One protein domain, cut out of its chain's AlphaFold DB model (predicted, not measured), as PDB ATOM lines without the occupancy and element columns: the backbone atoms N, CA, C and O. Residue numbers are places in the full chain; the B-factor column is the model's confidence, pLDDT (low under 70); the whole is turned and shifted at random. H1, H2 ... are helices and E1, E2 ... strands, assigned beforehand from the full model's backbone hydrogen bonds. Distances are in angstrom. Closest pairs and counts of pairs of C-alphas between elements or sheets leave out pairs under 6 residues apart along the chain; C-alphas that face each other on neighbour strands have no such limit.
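What this domain is: This is residues 408 to 475 of the 651 residues of the protein "Hypothetical protein" of Oppiella nova (UniProt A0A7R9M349). A long hairpin of strands E1 and E2 makes an arm on a small head of helices H1, H2 and H3, with short H4 at its base. The printed part has 68 residues, in order H1, H2, H3, H4, E1, E2; the sheet is antiparallel, the class mixed. It is extended, radius of gyration of the C-alphas 17.0 A, spans 56 by 20 by 16 A.

How they stand to each other: E1, residues 449 to 458, and E2, residues 464 to 474, form a hairpin; N 449 and O 474, 2.9 A apart, are within hydrogen-bond range. The closest C-alphas of H4, residues 444 to 447, and E2 are Leu 444 and Ala 473, 6.4 A. H2, residues 423 to 432, and H3, residues 434 to 441, form a helical hairpin, a shallow tilt of 21 degrees, closest C-alphas Ser 430 and Arg 437, 3.9 A. H1, residues 411 to 420, touches H3, closest C-alphas Gln 415 and Val 439, 6.0 A. O i to N i+4 pairs are within range throughout H3, 5 of 6 in H1, 4 of 6 in H2; H4 is too short.

Where its parts are: E1, 28.4 A long, begins at C-alpha 449 (48.915, 88.746, 83.512); E2, 27.4 A, ends at C-alpha 474 (47.239, 84.720, 80.386).

The domain as a whole: The printed part has no cut; pLDDT is under 70 at residues 453 and 467 to 475.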
ATOM      1  N   LEU A 408      24.803  81.895  71.812       88.12
ATOM      2  CA  LEU A 408      24.084  82.537  70.702       88.12
ATOM      3  C   LEU A 408      24.020  84.071  70.810       88.12
ATOM      4  O   LEU A 408      23.692  84.727  69.825       88.12
ATOM      5  N   LEU A 409      24.354  84.662  71.964       91.50
ATOM      6  CA  LEU A 409      24.301  86.119  72.155       91.50
ATOM      7  C   LEU A 409      25.272  86.858  71.205       91.50
ATOM      8  O   LEU A 409      26.345  86.316  70.912       91.50
ATOM      9  N   PRO A 410      24.967  88.089  70.743       94.06
ATOM     10  CA  PRO A 410      25.892  88.897  69.939       94.06
ATOM     11  C   PRO A 410      27.248  89.124  70.622       94.06
ATOM     12  O   PRO A 410      27.374  89.017  71.846       94.06
ATOM     13  N   PHE A 411      28.282  89.417  69.832       93.31
ATOM     14  CA  PHE A 411      29.652  89.565  70.339       93.31
ATOM     15  C   PHE A 411      29.761  90.709  71.357       93.31
ATOM     16  O   PHE A 411      30.410  90.569  72.388       93.31
ATOM     17  N   GLU A 412      29.043  91.796  71.105       94.44
ATOM     18  CA  GLU A 412      28.993  93.033  71.881       94.44
ATOM     19  C   GLU A 412      28.353  92.782  73.253       94.44
ATOM     20  O   GLU A 412      28.830  93.274  74.275       94.44
ATOM     21  N   ILE A 413      27.307  91.947  73.288       94.00
ATOM     22  CA  ILE A 413      26.631  91.521  74.519       94.00
ATOM     23  C   ILE A 413      27.551  90.613  75.342       94.00
ATOM     24  O   ILE A 413      27.693  90.814  76.547       94.00
ATOM     25  N   LEU A 414      28.240  89.662  74.702       93.44
ATOM     26  CA  LEU A 414      29.236  88.826  75.378       93.44
ATOM     27  C   LEU A 414      30.425  89.644  75.897       93.44
ATOM     28  O   LEU A 414      30.902  89.388  77.001       93.44
ATOM     29  N   GLN A 415      30.889  90.640  75.143       92.69
ATOM     30  CA  GLN A 415      31.959  91.535  75.574       92.69
ATOM     31  C   GLN A 415      31.510  92.397  76.764       92.69
ATOM     32  O   GLN A 415      32.259  92.524  77.730       92.69
ATOM     33  N   ASN A 416      30.275  92.909  76.748       92.69
ATOM     34  CA  ASN A 416      29.677  93.641  77.866       92.69
ATOM     35  C   ASN A 416      29.583  92.760  79.129       92.69
ATOM     36  O   ASN A 416      30.118  93.139  80.168       92.69
ATOM     37  N   ILE A 417      29.037  91.541  79.029       91.50
ATOM     38  CA  ILE A 417      29.001  90.571  80.143       91.50
ATOM     39  C   ILE A 417      30.418  90.320  80.686       91.50
ATOM     40  O   ILE A 417      30.669  90.466  81.883       91.50
ATOM     41  N   CYS A 418      31.379  90.026  79.805       90.88
ATOM     42  CA  CYS A 418      32.775  89.817  80.178       90.88
ATOM     43  C   CYS A 418      33.427  91.052  80.828       90.88
ATOM     44  O   CYS A 418      34.320  90.892  81.661       90.88
ATOM     45  N   GLN A 419      32.995  92.282  80.528       89.44
ATOM     46  CA  GLN A 419      33.506  93.490  81.194       89.44
ATOM     47  C   GLN A 419      33.194  93.504  82.702       89.44
ATOM     48  O   GLN A 419      33.957  94.085  83.475       89.44
ATOM     49  N   HIS A 420      32.119  92.828  83.123       88.56
ATOM     50  CA  HIS A 420      31.686  92.736  84.518       88.56
ATOM     51  C   HIS A 420      32.212  91.499  85.266       88.56
ATOM     52  O   HIS A 420      32.059  91.420  86.484       88.56
ATOM     53  N   LEU A 421      32.850  90.559  84.564       86.56
ATOM     54  CA  LEU A 421      33.510  89.403  85.172       86.56
ATOM     55  C   LEU A 421      34.895  89.769  85.713       86.56
ATOM     56  O   LEU A 421      35.615  90.571  85.113       86.56
ATOM     57  N   ASP A 422      35.288  89.132  86.813       78.94
ATOM     58  CA  ASP A 422      36.639  89.228  87.358       78.94
ATOM     59  C   ASP A 422      37.629  88.345  86.571       78.94
ATOM     60  O   ASP A 422      37.248  87.475  85.781       78.94
ATOM     61  N   SER A 423      38.927  88.556  86.785       77.50
ATOM     62  CA  SER A 423      39.986  87.899  86.012       77.50
ATOM     63  C   SER A 423      40.024  86.370  86.181       77.50
ATOM     64  O   SER A 423      40.441  85.670  85.253       77.50
ATOM     65  N   PHE A 424      39.540  85.835  87.313       77.38
ATOM     66  CA  PHE A 424      39.362  84.392  87.522       77.38
ATOM     67  C   PHE A 424      38.168  83.848  86.726       77.38
ATOM     68  O   PHE A 424      38.316  82.855  86.007       77.38
ATOM     69  N   SER A 425      37.006  84.508  86.784       84.06
ATOM     70  CA  SER A 425      35.830  84.100  86.002       84.06
ATOM     71  C   SER A 425      36.092  84.169  84.498       84.06
ATOM     72  O   SER A 425      35.724  83.241  83.782       84.06
ATOM     73  N   LEU A 426      36.800  85.197  84.016       86.12
ATOM     74  CA  LEU A 426      37.234  85.305  82.616       86.12
ATOM     75  C   LEU A 426      38.151  84.153  82.196       86.12
ATOM     76  O   LEU A 426      37.966  83.575  81.123       86.12
ATOM     77  N   ASN A 427      39.117  83.791  83.045       82.44
ATOM     78  CA  ASN A 427      39.995  82.658  82.781       82.44
ATOM     79  C   ASN A 427      39.183  81.363  82.628       82.44
ATOM     80  O   ASN A 427      39.310  80.685  81.610       82.44
ATOM     81  N   ASN A 428      38.293  81.064  83.579       84.19
ATOM     82  CA  ASN A 428      37.442  79.871  83.535       84.19
ATOM     83  C   ASN A 428      36.487  79.877  82.328       84.19
ATOM     84  O   ASN A 428      36.383  78.874  81.624       84.19
ATOM     85  N   LEU A 429      35.847  81.013  82.031       87.81
ATOM     86  CA  LEU A 429      34.954  81.168  80.880       87.81
ATOM     87  C   LEU A 429      35.683  80.880  79.558       87.81
ATOM     88  O   LEU A 429      35.146  80.178  78.699       87.81
ATOM     89  N   SER A 430      36.938  81.321  79.425       88.94
ATOM     90  CA  SER A 430      37.780  81.050  78.250       88.94
ATOM     91  C   SER A 430      38.108  79.561  78.035       88.94
ATOM     92  O   SER A 430      38.485  79.155  76.931       88.94
ATOM     93  N   LEU A 431      37.947  78.711  79.055       85.94
ATOM     94  CA  LEU A 431      38.129  77.261  78.934       85.94
ATOM     95  C   LEU A 431      36.879  76.564  78.366       85.94
ATOM     96  O   LEU A 431      37.023  75.519  77.738       85.94
ATOM     97  N   THR A 432      35.687  77.156  78.514       88.62
ATOM     98  CA  THR A 432      34.400  76.523  78.149       88.62
ATOM     99  C   THR A 432      34.133  76.433  76.643       88.62
ATOM    100  O   THR A 432      33.529  75.468  76.183       88.62
ATOM    101  N   SER A 433      34.561  77.423  75.851       90.25
ATOM    102  CA  SER A 433      34.263  77.501  74.414       90.25
ATOM    103  C   SER A 433      35.294  78.343  73.666       90.25
ATOM    104  O   SER A 433      35.808  79.323  74.204       90.25
ATOM    105  N   LYS A 434      35.552  78.007  72.392       91.12
ATOM    106  CA  LYS A 434      36.409  78.807  71.496       91.12
ATOM    107  C   LYS A 434      35.876  80.240  71.359       91.12
ATOM    108  O   LYS A 434      36.598  81.180  71.658       91.12
ATOM    109  N   ARG A 435      34.580  80.405  71.057       92.19
ATOM    110  CA  ARG A 435      33.950  81.730  70.893       92.19
ATOM    111  C   ARG A 435      34.087  82.601  72.148       92.19
ATOM    112  O   ARG A 435      34.394  83.783  72.051       92.19
ATOM    113  N   LEU A 436      33.905  82.010  73.332       91.75
ATOM    114  CA  LEU A 436      34.055  82.722  74.606       91.75
ATOM    115  C   LEU A 436      35.524  83.026  74.937       91.75
ATOM    116  O   LEU A 436      35.809  84.072  75.514       91.75
ATOM    117  N   ARG A 437      36.468  82.172  74.514       91.81
ATOM    118  CA  ARG A 437      37.911  82.453  74.573       91.81
ATOM    119  C   ARG A 437      38.289  83.659  73.725       91.81
ATOM    120  O   ARG A 437      39.044  84.495  74.207       91.81
ATOM    121  N   ASP A 438      37.743  83.776  72.519       91.62
ATOM    122  CA  ASP A 438      38.023  84.902  71.623       91.62
ATOM    123  C   ASP A 438      37.430  86.221  72.156       91.62
ATOM    124  O   ASP A 438      38.099  87.251  72.111       91.62
ATOM    125  N   VAL A 439      36.248  86.191  72.792       92.62
ATOM    126  CA  VAL A 439      35.721  87.346  73.551       92.62
ATOM    127  C   VAL A 439      36.646  87.698  74.726       92.62
ATOM    128  O   VAL A 439      37.056  88.852  74.862       92.62
ATOM    129  N   CYS A 440      37.030  86.718  75.555       91.19
ATOM    130  CA  CYS A 440      37.936  86.934  76.693       91.19
ATOM    131  C   CYS A 440      39.311  87.467  76.256       91.19
ATOM    132  O   CYS A 440      39.909  88.276  76.967       91.19
ATOM    133  N   ARG A 441      39.793  87.072  75.070       87.88
ATOM    134  CA  ARG A 441      41.062  87.522  74.484       87.88
ATOM    135  C   ARG A 441      41.125  89.041  74.329       87.88
ATOM    136  O   ARG A 441      42.192  89.609  74.544       87.88
ATOM    137  N   THR A 442      39.996  89.704  74.051       90.50
ATOM    138  CA  THR A 442      39.933  91.176  73.934       90.50
ATOM    139  C   THR A 442      40.241  91.925  75.235       90.50
ATOM    140  O   THR A 442      40.473  93.130  75.211       90.50
ATOM    141  N   PHE A 443      40.301  91.225  76.372       86.75
ATOM    142  CA  PHE A 443      40.657  91.802  77.667       86.75
ATOM    143  C   PHE A 443      42.099  91.518  78.110       86.75
ATOM    144  O   PHE A 443      42.484  91.984  79.180       86.75
ATOM    145  N   LEU A 444      42.920  90.795  77.336       81.81
ATOM    146  CA  LEU A 444      44.282  90.442  77.769       81.81
ATOM    147  C   LEU A 444      45.182  91.667  77.997       81.81
ATOM    148  O   LEU A 444      45.911  91.699  78.987       81.81
ATOM    149  N   ASP A 445      45.077  92.706  77.167       75.31
ATOM    150  CA  ASP A 445      45.909  93.912  77.308       75.31
ATOM    151  C   ASP A 445      45.552  94.749  78.550       75.31
ATOM    152  O   ASP A 445      46.392  95.473  79.083       75.31
ATOM    153  N   THR A 446      44.313  94.633  79.045       77.25
ATOM    154  CA  THR A 446      43.792  95.420  80.179       77.25
ATOM    155  C   THR A 446      43.670  94.628  81.482       77.25
ATOM    156  O   THR A 446      43.735  95.216  82.563       77.25
ATOM    157  N   ARG A 447      43.499  93.301  81.413       80.38
ATOM    158  CA  ARG A 447      43.214  92.397  82.550       80.38
ATOM    159  C   ARG A 447      43.972  91.061  82.503       80.38
ATOM    160  O   ARG A 447      43.754  90.209  83.356       80.38
ATOM    161  N   GLY A 448      44.877  90.869  81.544       79.25
ATOM    162  CA  GLY A 448      45.797  89.733  81.540       79.25
ATOM    163  C   GLY A 448      46.987  89.927  82.486       79.25
ATOM    164  O   GLY A 448      47.388  91.055  82.798       79.25
ATOM    165  N   LEU A 449      47.586  88.805  82.893       82.00
ATOM    166  CA  LEU A 449      48.915  88.746  83.512       82.00
ATOM    167  C   LEU A 449      49.955  88.275  82.488       82.00
ATOM    168  O   LEU A 449      49.612  87.532  81.570       82.00
ATOM    169  N   VAL A 450      51.225  88.664  82.645       78.19
ATOM    170  CA  VAL A 450      52.330  88.156  81.809       78.19
ATOM    171  C   VAL A 450      53.260  87.262  82.623       78.19
ATOM    172  O   VAL A 450      53.996  87.745  83.491       78.19
ATOM    173  N   SER A 451      53.258  85.957  82.330       74.12
ATOM    174  CA  SER A 451      54.162  84.999  82.982       74.12
ATOM    175  C   SER A 451      55.258  84.472  82.050       74.12
ATOM    176  O   SER A 451      55.049  84.269  80.851       74.12
ATOM    177  N   LEU A 452      56.456  84.302  82.621       70.31
ATOM    178  CA  LEU A 452      57.671  83.879  81.921       70.31
ATOM    179  C   LEU A 452      57.743  82.352  81.868       70.31
ATOM    180  O   LEU A 452      57.905  81.705  82.905       70.31
ATOM    181  N   GLN A 453      57.692  81.784  80.665       66.06
ATOM    182  CA  GLN A 453      57.947  80.363  80.442       66.06
ATOM    183  C   GLN A 453      59.430  80.158  80.124       66.06
ATOM    184  O   GLN A 453      59.943  80.674  79.129       66.06
ATOM    185  N   TRP A 454      60.121  79.406  80.980       70.12
ATOM    186  CA  TRP A 454      61.521  79.034  80.786       70.12
ATOM    187  C   TRP A 454      61.607  77.721  80.013       70.12
ATOM    188  O   TRP A 454      61.079  76.701  80.459       70.12
ATOM    189  N   GLN A 455      62.291  77.738  78.871       71.56
ATOM    190  CA  GLN A 455      62.578  76.544  78.084       71.56
ATOM    191  C   GLN A 455      64.022  76.103  78.311       71.56
ATOM    192  O   GLN A 455      64.924  76.935  78.436       71.56
ATOM    193  N   ARG A 456      64.252  74.787  78.364       77.31
ATOM    194  CA  ARG A 456      65.607  74.246  78.454       77.31
ATOM    195  C   ARG A 456      66.233  74.245  77.067       77.31
ATOM    196  O   ARG A 456      65.889  73.407  76.235       77.31
ATOM    197  N   SER A 457      67.148  75.173  76.859       74.00
ATOM    198  CA  SER A 457      67.950  75.307  75.653       74.00
ATOM    199  C   SER A 457      69.225  74.458  75.768       74.00
ATOM    200  O   SER A 457      69.546  73.917  76.835       74.00
ATOM    201  N   VAL A 458      69.921  74.268  74.650       82.25
ATOM    202  CA  VAL A 458      71.202  73.555  74.582       82.25
ATOM    203  C   VAL A 458      72.173  74.467  73.857       82.25
ATOM    204  O   VAL A 458      72.034  74.697  72.660       82.25
ATOM    205  N   ASN A 459      73.152  74.991  74.590       78.94
ATOM    206  CA  ASN A 459      74.210  75.801  74.000       78.94
ATOM    207  C   ASN A 459      75.081  74.930  73.084       78.94
ATOM    208  O   ASN A 459      75.242  73.735  73.335       78.94
ATOM    209  N   GLU A 460      75.736  75.553  72.104       77.12
ATOM    210  CA  GLU A 460      76.667  74.926  71.145       77.12
ATOM    211  C   GLU A 460      77.691  73.992  71.823       77.12
ATOM    212  O   GLU A 460      78.001  72.914  71.325       77.12
ATOM    213  N   ASN A 461      78.124  74.346  73.037       81.88
ATOM    214  CA  ASN A 461      79.037  73.576  73.889       81.88
ATOM    215  C   ASN A 461      78.407  72.318  74.544       81.88
ATOM    216  O   ASN A 461      78.920  71.836  75.556       81.88
ATOM    217  N   GLY A 462      77.245  71.845  74.077       77.31
ATOM    218  CA  GLY A 462      76.497  70.700  74.622       77.31
ATOM    219  C   GLY A 462      75.921  70.892  76.036       77.31
ATOM    220  O   GLY A 462      75.337  69.966  76.599       77.31
ATOM    221  N   LYS A 463      76.082  72.077  76.639       77.56
ATOM    222  CA  LYS A 463      75.601  72.391  77.992       77.56
ATOM    223  C   LYS A 463      74.170  72.917  77.953       77.56
ATOM    224  O   LYS A 463      73.857  73.814  77.173       77.56
ATOM    225  N   TYR A 464      73.330  72.406  78.850       78.50
ATOM    226  CA  TYR A 464      71.979  72.923  79.047       78.50
ATOM    227  C   TYR A 464      71.994  74.343  79.612       78.50
ATOM    228  O   TYR A 464      72.711  74.639  80.570       78.50
ATOM    229  N   SER A 465      71.139  75.181  79.046       75.31
ATOM    230  CA  SER A 465      70.822  76.539  79.482       75.31
ATOM    231  C   SER A 465      69.310  76.663  79.699       75.31
ATOM    232  O   SER A 465      68.533  75.778  79.326       75.31
ATOM    233  N   TRP A 466      68.881  77.746  80.343       71.75
ATOM    234  CA  TRP A 466      67.468  78.079  80.497       71.75
ATOM    235  C   TRP A 466      67.229  79.454  79.896       71.75
ATOM    236  O   TRP A 466      67.673  80.455  80.455       71.75
ATOM    237  N   ASP A 467      66.503  79.484  78.784       68.62
ATOM    238  CA  ASP A 467      66.125  80.710  78.087       68.62
ATOM    239  C   ASP A 467      64.644  81.012  78.335       68.62
ATOM    240  O   ASP A 467      63.840  80.109  78.592       68.62
ATOM    241  N   VAL A 468      64.247  82.281  78.236       64.50
ATOM    242  CA  VAL A 468      62.823  82.646  78.205       64.50
ATOM    243  C   VAL A 468      62.272  82.226  76.846       64.50
ATOM    244  O   VAL A 468      62.479  82.915  75.851       64.50
ATOM    245  N   GLY A 469      61.576  81.091  76.802       53.22
ATOM    246  CA  GLY A 469      61.026  80.547  75.562       53.22
ATOM    247  C   GLY A 469      59.847  81.355  75.043       53.22
ATOM    248  O   GLY A 469      59.731  81.582  73.844       53.22
ATOM    249  N   TYR A 470      58.968  81.808  75.943       50.50
ATOM    250  CA  TYR A 470      57.840  82.662  75.582       50.50
ATOM    251  C   TYR A 470      57.269  83.433  76.783       50.50
ATOM    252  O   TYR A 470      57.397  83.043  77.947       50.50
ATOM    253  N   LYS A 471      56.627  84.564  76.474       55.84
ATOM    254  CA  LYS A 471      55.903  85.437  77.408       55.84
ATOM    255  C   LYS A 471      54.407  85.221  77.187       55.84
ATOM    256  O   LYS A 471      53.876  85.682  76.180       55.84
ATOM    257  N   LEU A 472      53.727  84.498  78.080       50.66
ATOM    258  CA  LEU A 472      52.278  84.296  77.962       50.66
ATOM    259  C   LEU A 472      51.522  85.469  78.578       50.66
ATOM    260  O   LEU A 472      51.605  85.656  79.790       50.66
ATOM    261  N   ALA A 473      50.722  86.169  77.771       46.69
ATOM    262  CA  ALA A 473      49.576  86.925  78.263       46.69
ATOM    263  C   ALA A 473      48.448  85.932  78.597       46.69
ATOM    264  O   ALA A 473      47.833  85.359  77.697       46.69
ATOM    265  N   GLY A 474      48.231  85.672  79.885       48.47
ATOM    266  CA  GLY A 474      47.239  84.720  80.386       48.47
ATOM    267  C   GLY A 474      46.102  85.398  81.148       48.47
ATOM    268  O   GLY A 474      46.269  86.489  81.693       48.47
ATOM    269  N   GLY A 475      44.955  84.718  81.223       42.25
ATOM    270  CA  GLY A 475      43.950  85.002  82.247       42.25
ATOM    271  C   GLY A 475      44.488  84.667  83.641       42.25
ATOM    272  O   GLY A 475      45.463  83.923  83.786       42.25
TER     273      GLY A 475